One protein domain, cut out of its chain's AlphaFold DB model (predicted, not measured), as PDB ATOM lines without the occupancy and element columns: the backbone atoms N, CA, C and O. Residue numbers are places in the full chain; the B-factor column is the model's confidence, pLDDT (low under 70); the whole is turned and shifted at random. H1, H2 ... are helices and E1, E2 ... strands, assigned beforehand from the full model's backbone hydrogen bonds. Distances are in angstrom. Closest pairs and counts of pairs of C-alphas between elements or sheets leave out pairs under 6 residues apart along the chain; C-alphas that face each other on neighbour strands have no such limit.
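What this domain is: This is residues 4 to 67 of the 69 residues of an uncharacterized protein of Janthinobacterium sp. CG23_2 (UniProt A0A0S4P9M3). Two helices, H1 and H2, run side by side the same way, and a small sheet of two parallel strands, E1 and E2, covers one side of the pair, nearer to H2 than to H1. A loop with no named element, residues 7 to 17, makes one end of the long axis, and the tail past H2 makes the other. The printed part has 64 residues, with two named helices and two named strands in the order E1, H1, E2, H2; the class is mostly helix. The whole is compact, with a radius of gyration of the C-alphas of 11.6 A, yet elongated in outline, spanning 34 by 21 by 16 A.

How they stand to each other: Begin at the sheet, where E1, residues 4 to 6, and E2, residues 38 to 41, are parallel neighbours with 16 degrees between their directions. Look at N 4 and O 38, then at N 40 and O 4: each pair is within hydrogen-bond range at 2.9 A. The C-alphas of Ser 5 and Arg 40 face each other at 4.8 A. Next find H2, residues 46 to 65; its closest C-alphas to E2 are those of Arg 49 and Val 41, 6.4 A apart. E1 and H2 are apart. H1, residues 18 to 32, comes closest to E1 with the C-alphas of Gly 18 and Leu 6, 5.9 A apart. H1 and H2 touch, closest at the C-alphas of Glu 26 and Ile 59, 5.3 A apart, and they run the same way at a shallow tilt of 14 degrees. E1, H1 and E2 form a strand-helix-strand unit, two parallel neighbour strands with a helix between them along the chain, and its crossover is right-handed. In H1 and H2 every O i to N i+4 pair is within hydrogen-bond range.

Where its parts are: Find C-alpha 4 at (4.236, -20.498, 14.410), where E1 begins; it ends at Leu 6. H1 starts at C-alpha 18, (12.943, -16.023, 9.196), and runs 20.5 A to Ala 32. E2 goes from Ala 38 to Val 41, 10.7 A. H2, the longest helix, runs 28.9 A from Ala 46 to C-alpha 65 at (-9.651, -7.096, 7.546).

The domain as a whole: Look for the two C-alphas farthest apart at Asp 12 and Gly 67, 35.3 A. The printed part runs from 4 to 67 without a cut. The link from E1 to H1, 11 residues, is long; those from H1 to E2 and from E2 to H2 are tight. In the B-factor column the mean pLDDT of the printed part is 91.5, and residues 65 to 67, of which 65 belongs to H2, are under 70 in this predicted model.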
ATOM      1  N   LEU A   4       2.959 -20.550  15.113       91.50
ATOM      2  CA  LEU A   4       4.236 -20.498  14.410       91.50
ATOM      3  C   LEU A   4       5.219 -19.651  15.221       91.50
ATOM      4  O   LEU A   4       4.932 -18.502  15.551       91.50
ATOM      5  N   SER A   5       6.377 -20.220  15.549       93.38
ATOM      6  CA  SER A   5       7.473 -19.503  16.202       93.38
ATOM      7  C   SER A   5       8.652 -19.430  15.241       93.38
ATOM      8  O   SER A   5       9.032 -20.461  14.692       93.38
ATOM      9  N   LEU A   6       9.206 -18.236  15.041       94.06
ATOM     10  CA  LEU A   6      10.274 -17.984  14.074       94.06
ATOM     11  C   LEU A   6      11.536 -17.440  14.752       94.06
ATOM     12  O   LEU A   6      11.465 -16.509  15.562       94.06
ATOM     13  N   ASP A   7      12.685 -17.981  14.353       95.06
ATOM     14  CA  ASP A   7      13.984 -17.319  14.473       95.06
ATOM     15  C   ASP A   7      14.313 -16.627  13.147       95.06
ATOM     16  O   ASP A   7      13.805 -17.026  12.102       95.06
ATOM     17  N   HIS A   8      15.138 -15.584  13.188       93.62
ATOM     18  CA  HIS A   8      15.671 -14.967  11.979       93.62
ATOM     19  C   HIS A   8      16.690 -15.885  11.298       93.62
ATOM     20  O   HIS A   8      16.671 -16.020  10.078       93.62
ATOM     21  N   ASP A   9      17.570 -16.494  12.082       91.44
ATOM     22  CA  ASP A   9      18.593 -17.399  11.594       91.44
ATOM     23  C   ASP A   9      18.004 -18.808  11.505       91.44
ATOM     24  O   ASP A   9      17.646 -19.430  12.507       91.44
ATOM     25  N   LEU A  10      17.853 -19.292  10.276       89.94
ATOM     26  CA  LEU A  10      17.361 -20.642   9.996       89.94
ATOM     27  C   LEU A  10      18.511 -21.606   9.651       89.94
ATOM     28  O   LEU A  10      18.265 -22.716   9.175       89.94
ATOM     29  N   GLY A  11      19.761 -21.196   9.890       89.38
ATOM     30  CA  GLY A  11      20.982 -21.971   9.679       89.38
ATOM     31  C   GLY A  11      21.682 -21.765   8.330       89.38
ATOM     32  O   GLY A  11      22.908 -21.802   8.298       89.38
ATOM     33  N   ASP A  12      20.950 -21.557   7.229       90.38
ATOM     34  CA  ASP A  12      21.532 -21.312   5.895       90.38
ATOM     35  C   ASP A  12      20.851 -20.120   5.212       90.38
ATOM     36  O   ASP A  12      19.871 -20.281   4.483       90.38
ATOM     37  N   ASP A  13      21.379 -18.912   5.433       85.50
ATOM     38  CA  ASP A  13      20.792 -17.659   4.928       85.50
ATOM     39  C   ASP A  13      20.644 -17.627   3.396       85.50
ATOM     40  O   ASP A  13      19.793 -16.918   2.861       85.50
ATOM     41  N   ALA A  14      21.427 -18.430   2.665       89.12
ATOM     42  CA  ALA A  14      21.313 -18.568   1.212       89.12
ATOM     43  C   ALA A  14      19.966 -19.166   0.760       89.12
ATOM     44  O   ALA A  14      19.564 -18.986  -0.391       89.12
ATOM     45  N   ARG A  15      19.264 -19.873   1.652       89.12
ATOM     46  CA  ARG A  15      17.917 -20.422   1.426       89.12
ATOM     47  C   ARG A  15      16.806 -19.515   1.951       89.12
ATOM     48  O   ARG A  15      15.635 -19.862   1.803       89.12
ATOM     49  N   GLY A  16      17.170 -18.370   2.520       91.44
ATOM     50  CA  GLY A  16      16.260 -17.436   3.159       91.44
ATOM     51  C   GLY A  16      16.340 -17.488   4.682       91.44
ATOM     52  O   GLY A  16      16.817 -18.441   5.297       91.44
ATOM     53  N   THR A  17      15.840 -16.422   5.281       95.50
ATOM     54  CA  THR A  17      15.828 -16.159   6.717       95.50
ATOM     55  C   THR A  17      14.407 -16.267   7.264       95.50
ATOM     56  O   THR A  17      13.420 -16.332   6.524       95.50
ATOM     57  N   GLY A  18      14.258 -16.197   8.584       94.62
ATOM     58  CA  GLY A  18      12.943 -16.023   9.196       94.62
ATOM     59  C   GLY A  18      12.214 -14.773   8.709       94.62
ATOM     60  O   GLY A  18      10.983 -14.756   8.687       94.62
ATOM     61  N   TYR A  19      12.944 -13.735   8.291       95.75
ATOM     62  CA  TYR A  19      12.333 -12.536   7.730       95.75
ATOM     63  C   TYR A  19      11.703 -12.805   6.359       95.75
ATOM     64  O   TYR A  19      10.582 -12.360   6.120       95.75
ATOM     65  N   ASP A  20      12.347 -13.605   5.509       96.50
ATOM     66  CA  ASP A  20      11.783 -14.013   4.214       96.50
ATOM     67  C   ASP A  20      10.485 -14.813   4.393       96.50
ATOM     68  O   ASP A  20       9.522 -14.619   3.652       96.50
ATOM     69  N   VAL A  21      10.405 -15.644   5.439       95.81
ATOM     70  CA  VAL A  21       9.165 -16.351   5.799       95.81
ATOM     71  C   VAL A  21       8.055 -15.370   6.186       95.81
ATOM     72  O   VAL A  21       6.908 -15.555   5.780       95.81
ATOM     73  N   VAL A  22       8.368 -14.319   6.954       96.69
ATOM     74  CA  VAL A  22       7.387 -13.278   7.311       96.69
ATOM     75  C   VAL A  22       6.892 -12.551   6.061       96.69
ATOM     76  O   VAL A  22       5.684 -12.405   5.903       96.69
ATOM     77  N   LEU A  23       7.790 -12.156   5.154       96.75
ATOM     78  CA  LEU A  23       7.417 -11.496   3.896       96.75
ATOM     79  C   LEU A  23       6.536 -12.383   3.016       96.75
ATOM     80  O   LEU A  23       5.536 -11.918   2.473       96.75
ATOM     81  N   TRP A  24       6.866 -13.670   2.912       96.50
ATOM     82  CA  TRP A  24       6.053 -14.611   2.151       96.50
ATOM     83  C   TRP A  24       4.649 -14.760   2.748       96.50
ATOM     84  O   TRP A  24       3.659 -14.708   2.021       96.50
ATOM     85  N   ILE A  25       4.530 -14.897   4.075       95.81
ATOM     86  CA  ILE A  25       3.213 -14.976   4.728       95.81
ATOM     87  C   ILE A  25       2.422 -13.692   4.480       95.81
ATOM     88  O   ILE A  25       1.236 -13.774   4.169       95.81
ATOM     89  N   GLU A  26       3.065 -12.529   4.590       95.31
ATOM     90  CA  GLU A  26       2.454 -11.243   4.264       95.31
ATOM     91  C   GLU A  26       1.881 -11.256   2.846       95.31
ATOM     92  O   GLU A  26       0.667 -11.114   2.693       95.31
ATOM     93  N   GLU A  27       2.690 -11.548   1.828       95.81
ATOM     94  CA  GLU A  27       2.224 -11.652   0.441       95.81
ATOM     95  C   GLU A  27       1.003 -12.575   0.309       95.81
ATOM     96  O   GLU A  27       0.000 -12.187  -0.294       95.81
ATOM     97  N   GLN A  28       1.036 -13.762   0.917       95.44
ATOM     98  CA  GLN A  28      -0.058 -14.732   0.840       95.44
ATOM     99  C   GLN A  28      -1.347 -14.240   1.509       95.44
ATOM    100  O   GLN A  28      -2.442 -14.511   1.007       95.44
ATOM    101  N   VAL A  29      -1.253 -13.513   2.628       93.81
ATOM    102  CA  VAL A  29      -2.431 -12.889   3.258       93.81
ATOM    103  C   VAL A  29      -3.049 -11.867   2.307       93.81
ATOM    104  O   VAL A  29      -4.266 -11.853   2.127       93.81
ATOM    105  N   PHE A  30      -2.219 -11.046   1.670       91.62
ATOM    106  CA  PHE A  30      -2.676  -9.974   0.788       91.62
ATOM    107  C   PHE A  30      -3.212 -10.456  -0.561       91.62
ATOM    108  O   PHE A  30      -4.168  -9.882  -1.077       91.62
ATOM    109  N   THR A  31      -2.581 -11.465  -1.154       92.88
ATOM    110  CA  THR A  31      -2.840 -11.875  -2.543       92.88
ATOM    111  C   THR A  31      -3.745 -13.096  -2.647       92.88
ATOM    112  O   THR A  31      -4.485 -13.225  -3.620       92.88
ATOM    113  N   ALA A  32      -3.716 -13.979  -1.645       91.88
ATOM    114  CA  ALA A  32      -4.409 -15.265  -1.672       91.88
ATOM    115  C   ALA A  32      -5.463 -15.418  -0.561       91.88
ATOM    116  O   ALA A  32      -6.058 -16.487  -0.429       91.88
ATOM    117  N   GLY A  33      -5.687 -14.384   0.262       87.75
ATOM    118  CA  GLY A  33      -6.619 -14.447   1.395       87.75
ATOM    119  C   GLY A  33      -6.205 -15.479   2.449       87.75
ATOM    120  O   GLY A  33      -7.051 -16.024   3.164       87.75
ATOM    121  N   PHE A  34      -4.907 -15.794   2.523       90.19
ATOM    122  CA  PHE A  34      -4.377 -16.756   3.479       90.19
ATOM    123  C   PHE A  34      -4.686 -16.309   4.913       90.19
ATOM    124  O   PHE A  34      -4.538 -15.138   5.260       90.19
ATOM    125  N   ARG A  35      -5.106 -17.251   5.766       90.81
ATOM    126  CA  ARG A  35      -5.304 -16.992   7.197       90.81
ATOM    127  C   ARG A  35      -4.067 -17.446   7.967       90.81
ATOM    128  O   ARG A  35      -3.866 -18.655   8.105       90.81
ATOM    129  N   PRO A  36      -3.244 -16.511   8.464       92.19
ATOM    130  CA  PRO A  36      -2.028 -16.859   9.173       92.19
ATOM    131  C   PRO A  36      -2.363 -17.527  10.520       92.19
ATOM    132  O   PRO A  36      -3.377 -17.200  11.145       92.19
ATOM    133  N   PRO A  37      -1.539 -18.483  10.991       92.69
ATOM    134  CA  PRO A  37      -1.592 -18.934  12.378       92.69
ATOM    135  C   PRO A  37      -1.111 -17.818  13.317       92.69
ATOM    136  O   PRO A  37      -0.505 -16.852  12.873       92.69
ATOM    137  N   ALA A  38      -1.281 -17.980  14.631       92.00
ATOM    138  CA  ALA A  38      -0.675 -17.050  15.585       92.00
ATOM    139  C   ALA A  38       0.862 -17.120  15.497       92.00
ATOM    140  O   ALA A  38       1.443 -18.188  15.717       92.00
ATOM    141  N   MET A  39       1.508 -15.992  15.192       94.50
ATOM    142  CA  MET A  39       2.955 -15.906  14.957       94.50
ATOM    143  C   MET A  39       3.697 -15.261  16.137       94.50
ATOM    144  O   MET A  39       3.217 -14.302  16.744       94.50
ATOM    145  N   ARG A  40       4.891 -15.766  16.458       94.56
ATOM    146  CA  ARG A  40       5.819 -15.187  17.449       94.56
ATOM    147  C   ARG A  40       7.257 -15.242  16.943       94.56
ATOM    148  O   ARG A  40       7.616 -16.154  16.206       94.56
ATOM    149  N   VAL A  41       8.083 -14.296  17.387       96.12
ATOM    150  CA  VAL A  41       9.515 -14.239  17.052       96.12
ATOM    151  C   VAL A  41      10.341 -14.507  18.308       96.12
ATOM    152  O   VAL A  41      10.068 -13.918  19.353       96.12
ATOM    153  N   HIS A  42      11.348 -15.376  18.213       93.69
ATOM    154  CA  HIS A  42      12.267 -15.698  19.315       93.69
ATOM    155  C   HIS A  42      13.750 -15.457  18.989       93.69
ATOM    156  O   HIS A  42      14.617 -16.044  19.625       93.69
ATOM    157  N   SER A  43      14.045 -14.565  18.040       91.81
ATOM    158  CA  SER A  43      15.426 -14.270  17.647       91.81
ATOM    159  C   SER A  43      16.198 -13.458  18.688       91.81
ATOM    160  O   SER A  43      15.693 -12.477  19.247       91.81
ATOM    161  N   ALA A  44      17.461 -13.840  18.892       92.38
ATOM    162  CA  ALA A  44      18.429 -13.090  19.691       92.38
ATOM    163  C   ALA A  44      18.934 -11.819  18.979       92.38
ATOM    164  O   ALA A  44      19.444 -10.906  19.632       92.38
ATOM    165  N   ASN A  45      18.779 -11.725  17.653       93.12
ATOM    166  CA  ASN A  45      19.120 -10.524  16.899       93.12
ATOM    167  C   ASN A  45      18.004  -9.482  17.058       93.12
ATOM    168  O   ASN A  45      16.961  -9.572  16.411       93.12
ATOM    169  N   ALA A  46      18.236  -8.479  17.909       93.44
ATOM    170  CA  ALA A  46      17.244  -7.450  18.222       93.44
ATOM    171  C   ALA A  46      16.722  -6.720  16.972       93.44
ATOM    172  O   ALA A  46      15.512  -6.600  16.805       93.44
ATOM    173  N   SER A  47      17.613  -6.320  16.057       95.19
ATOM    174  CA  SER A  47      17.215  -5.594  14.845       95.19
ATOM    175  C   SER A  47      16.358  -6.454  13.914       95.19
ATOM    176  O   SER A  47      15.353  -5.985  13.379       95.19
ATOM    177  N   ALA A  48      16.732  -7.722  13.729       94.19
ATOM    178  CA  ALA A  48      15.943  -8.663  12.944       94.19
ATOM    179  C   ALA A  48      14.582  -8.941  13.592       94.19
ATOM    180  O   ALA A  48      13.556  -8.918  12.911       94.19
ATOM    181  N   ARG A  49      14.571  -9.135  14.916       96.38
ATOM    182  CA  ARG A  49      13.350  -9.346  15.693       96.38
ATOM    183  C   ARG A  49      12.371  -8.196  15.489       96.38
ATOM    184  O   ARG A  49      11.232  -8.449  15.117       96.38
ATOM    185  N   GLU A  50      12.821  -6.952  15.635       97.06
ATOM    186  CA  GLU A  50      11.976  -5.764  15.454       97.06
ATOM    187  C   GLU A  50      11.354  -5.692  14.050       97.06
ATOM    188  O   GLU A  50      10.164  -5.403  13.914       97.06
ATOM    189  N   LYS A  51      12.128  -6.006  13.001       96.50
ATOM    190  CA  LYS A  51      11.628  -6.036  11.614       96.50
ATOM    191  C   LYS A  51      10.586  -7.131  11.399       96.50
ATOM    192  O   LYS A  51       9.552  -6.881  10.783       96.50
ATOM    193  N   MET A  52      10.841  -8.332  11.913       97.25
ATOM    194  CA  MET A  52       9.907  -9.456  11.820       97.25
ATOM    195  C   MET A  52       8.620  -9.184  12.607       97.25
ATOM    196  O   MET A  52       7.527  -9.425  12.102       97.25
ATOM    197  N   GLU A  53       8.730  -8.625  13.814       97.38
ATOM    198  CA  GLU A  53       7.578  -8.210  14.617       97.38
ATOM    199  C   GLU A  53       6.744  -7.140  13.897       97.38
ATOM    200  O   GLU A  53       5.514  -7.188  13.951       97.38
ATOM    201  N   ALA A  54       7.384  -6.194  13.202       96.94
ATOM    202  CA  ALA A  54       6.681  -5.202  12.393       96.94
ATOM    203  C   ALA A  54       5.893  -5.852  11.241       96.94
ATOM    204  O   ALA A  54       4.719  -5.528  11.066       96.94
ATOM    205  N   GLY A  55       6.490  -6.807  10.520       96.06
ATOM    206  CA  GLY A  55       5.803  -7.566   9.464       96.06
ATOM    207  C   GLY A  55       4.616  -8.377   9.994       96.06
ATOM    208  O   GLY A  55       3.519  -8.306   9.446       96.06
ATOM    209  N   ILE A  56       4.779  -9.058  11.135       95.81
ATOM    210  CA  ILE A  56       3.681  -9.790  11.789       95.81
ATOM    211  C   ILE A  56       2.523  -8.850  12.155       95.81
ATOM    212  O   ILE A  56       1.366  -9.186  11.926       95.81
ATOM    213  N   ARG A  57       2.794  -7.644  12.674       95.56
ATOM    214  CA  ARG A  57       1.728  -6.666  12.970       95.56
ATOM    215  C   ARG A  57       0.959  -6.254  11.716       95.56
ATOM    216  O   ARG A  57      -0.256  -6.060  11.791       95.56
ATOM    217  N   THR A  58       1.647  -6.113  10.585       94.50
ATOM    218  CA  THR A  58       1.004  -5.849   9.296       94.50
ATOM    219  C   THR A  58       0.115  -7.026   8.906       94.50
ATOM    220  O   THR A  58      -1.084  -6.826   8.723       94.50
ATOM    221  N   ILE A  59       0.651  -8.249   8.896       94.50
ATOM    222  CA  ILE A  59      -0.094  -9.489   8.627       94.50
ATOM    223  C   ILE A  59      -1.389  -9.558   9.447       94.50
ATOM    224  O   ILE A  59      -2.468  -9.701   8.875       94.50
ATOM    225  N   GLU A  60      -1.308  -9.381  10.768       92.75
ATOM    226  CA  GLU A  60      -2.465  -9.440  11.672       92.75
ATOM    227  C   GLU A  60      -3.520  -8.372  11.337       92.75
ATOM    228  O   GLU A  60      -4.724  -8.644  11.328       92.75
ATOM    229  N   ARG A  61      -3.084  -7.151  10.995       90.88
ATOM    230  CA  ARG A  61      -3.981  -6.058  10.593       90.88
ATOM    231  C   ARG A  61      -4.758  -6.396   9.320       90.88
ATOM    232  O   ARG A  61      -5.944  -6.071   9.233       90.88
ATOM    233  N   TYR A  62      -4.106  -7.008   8.334       88.88
ATOM    234  CA  TYR A  62      -4.745  -7.366   7.067       88.88
ATOM    235  C   TYR A  62      -5.583  -8.638   7.182       88.88
ATOM    236  O   TYR A  62      -6.712  -8.650   6.698       88.88
ATOM    237  N   ALA A  63      -5.118  -9.649   7.913       87.56
ATOM    238  CA  ALA A  63      -5.891 -10.854   8.198       87.56
ATOM    239  C   ALA A  63      -7.194 -10.536   8.957       87.56
ATOM    240  O   ALA A  63      -8.248 -11.081   8.633       87.56
ATOM    241  N   GLY A  64      -7.156  -9.592   9.906       78.50
ATOM    242  CA  GLY A  64      -8.356  -9.095  10.592       78.50
ATOM    243  C   GLY A  64      -9.332  -8.350   9.673       78.50
ATOM    244  O   GLY A  64     -10.533  -8.333   9.935       78.50
ATOM    245  N   ARG A  65      -8.841  -7.773   8.570       64.81
ATOM    246  CA  ARG A  65      -9.651  -7.096   7.546       64.81
ATOM    247  C   ARG A  65     -10.169  -8.052   6.463       64.81
ATOM    248  O   ARG A  65     -11.227  -7.797   5.918       64.81
ATOM    249  N   ALA A  66      -9.478  -9.158   6.193       55.97
ATOM    250  CA  ALA A  66      -9.940 -10.225   5.296       55.97
ATOM    251  C   ALA A  66     -11.022 -11.127   5.936       55.97
ATOM    252  O   ALA A  66     -11.596 -11.993   5.284       55.97
ATOM    253  N   GLY A  67     -11.293 -10.959   7.235       51.78
ATOM    254  CA  GLY A  67     -12.359 -11.657   7.959       51.78
ATOM    255  C   GLY A  67     -13.734 -10.979   7.910       51.78
ATOM    256  O   GLY A  67     -14.651 -11.485   8.553       51.78
TER     257      GLY A  67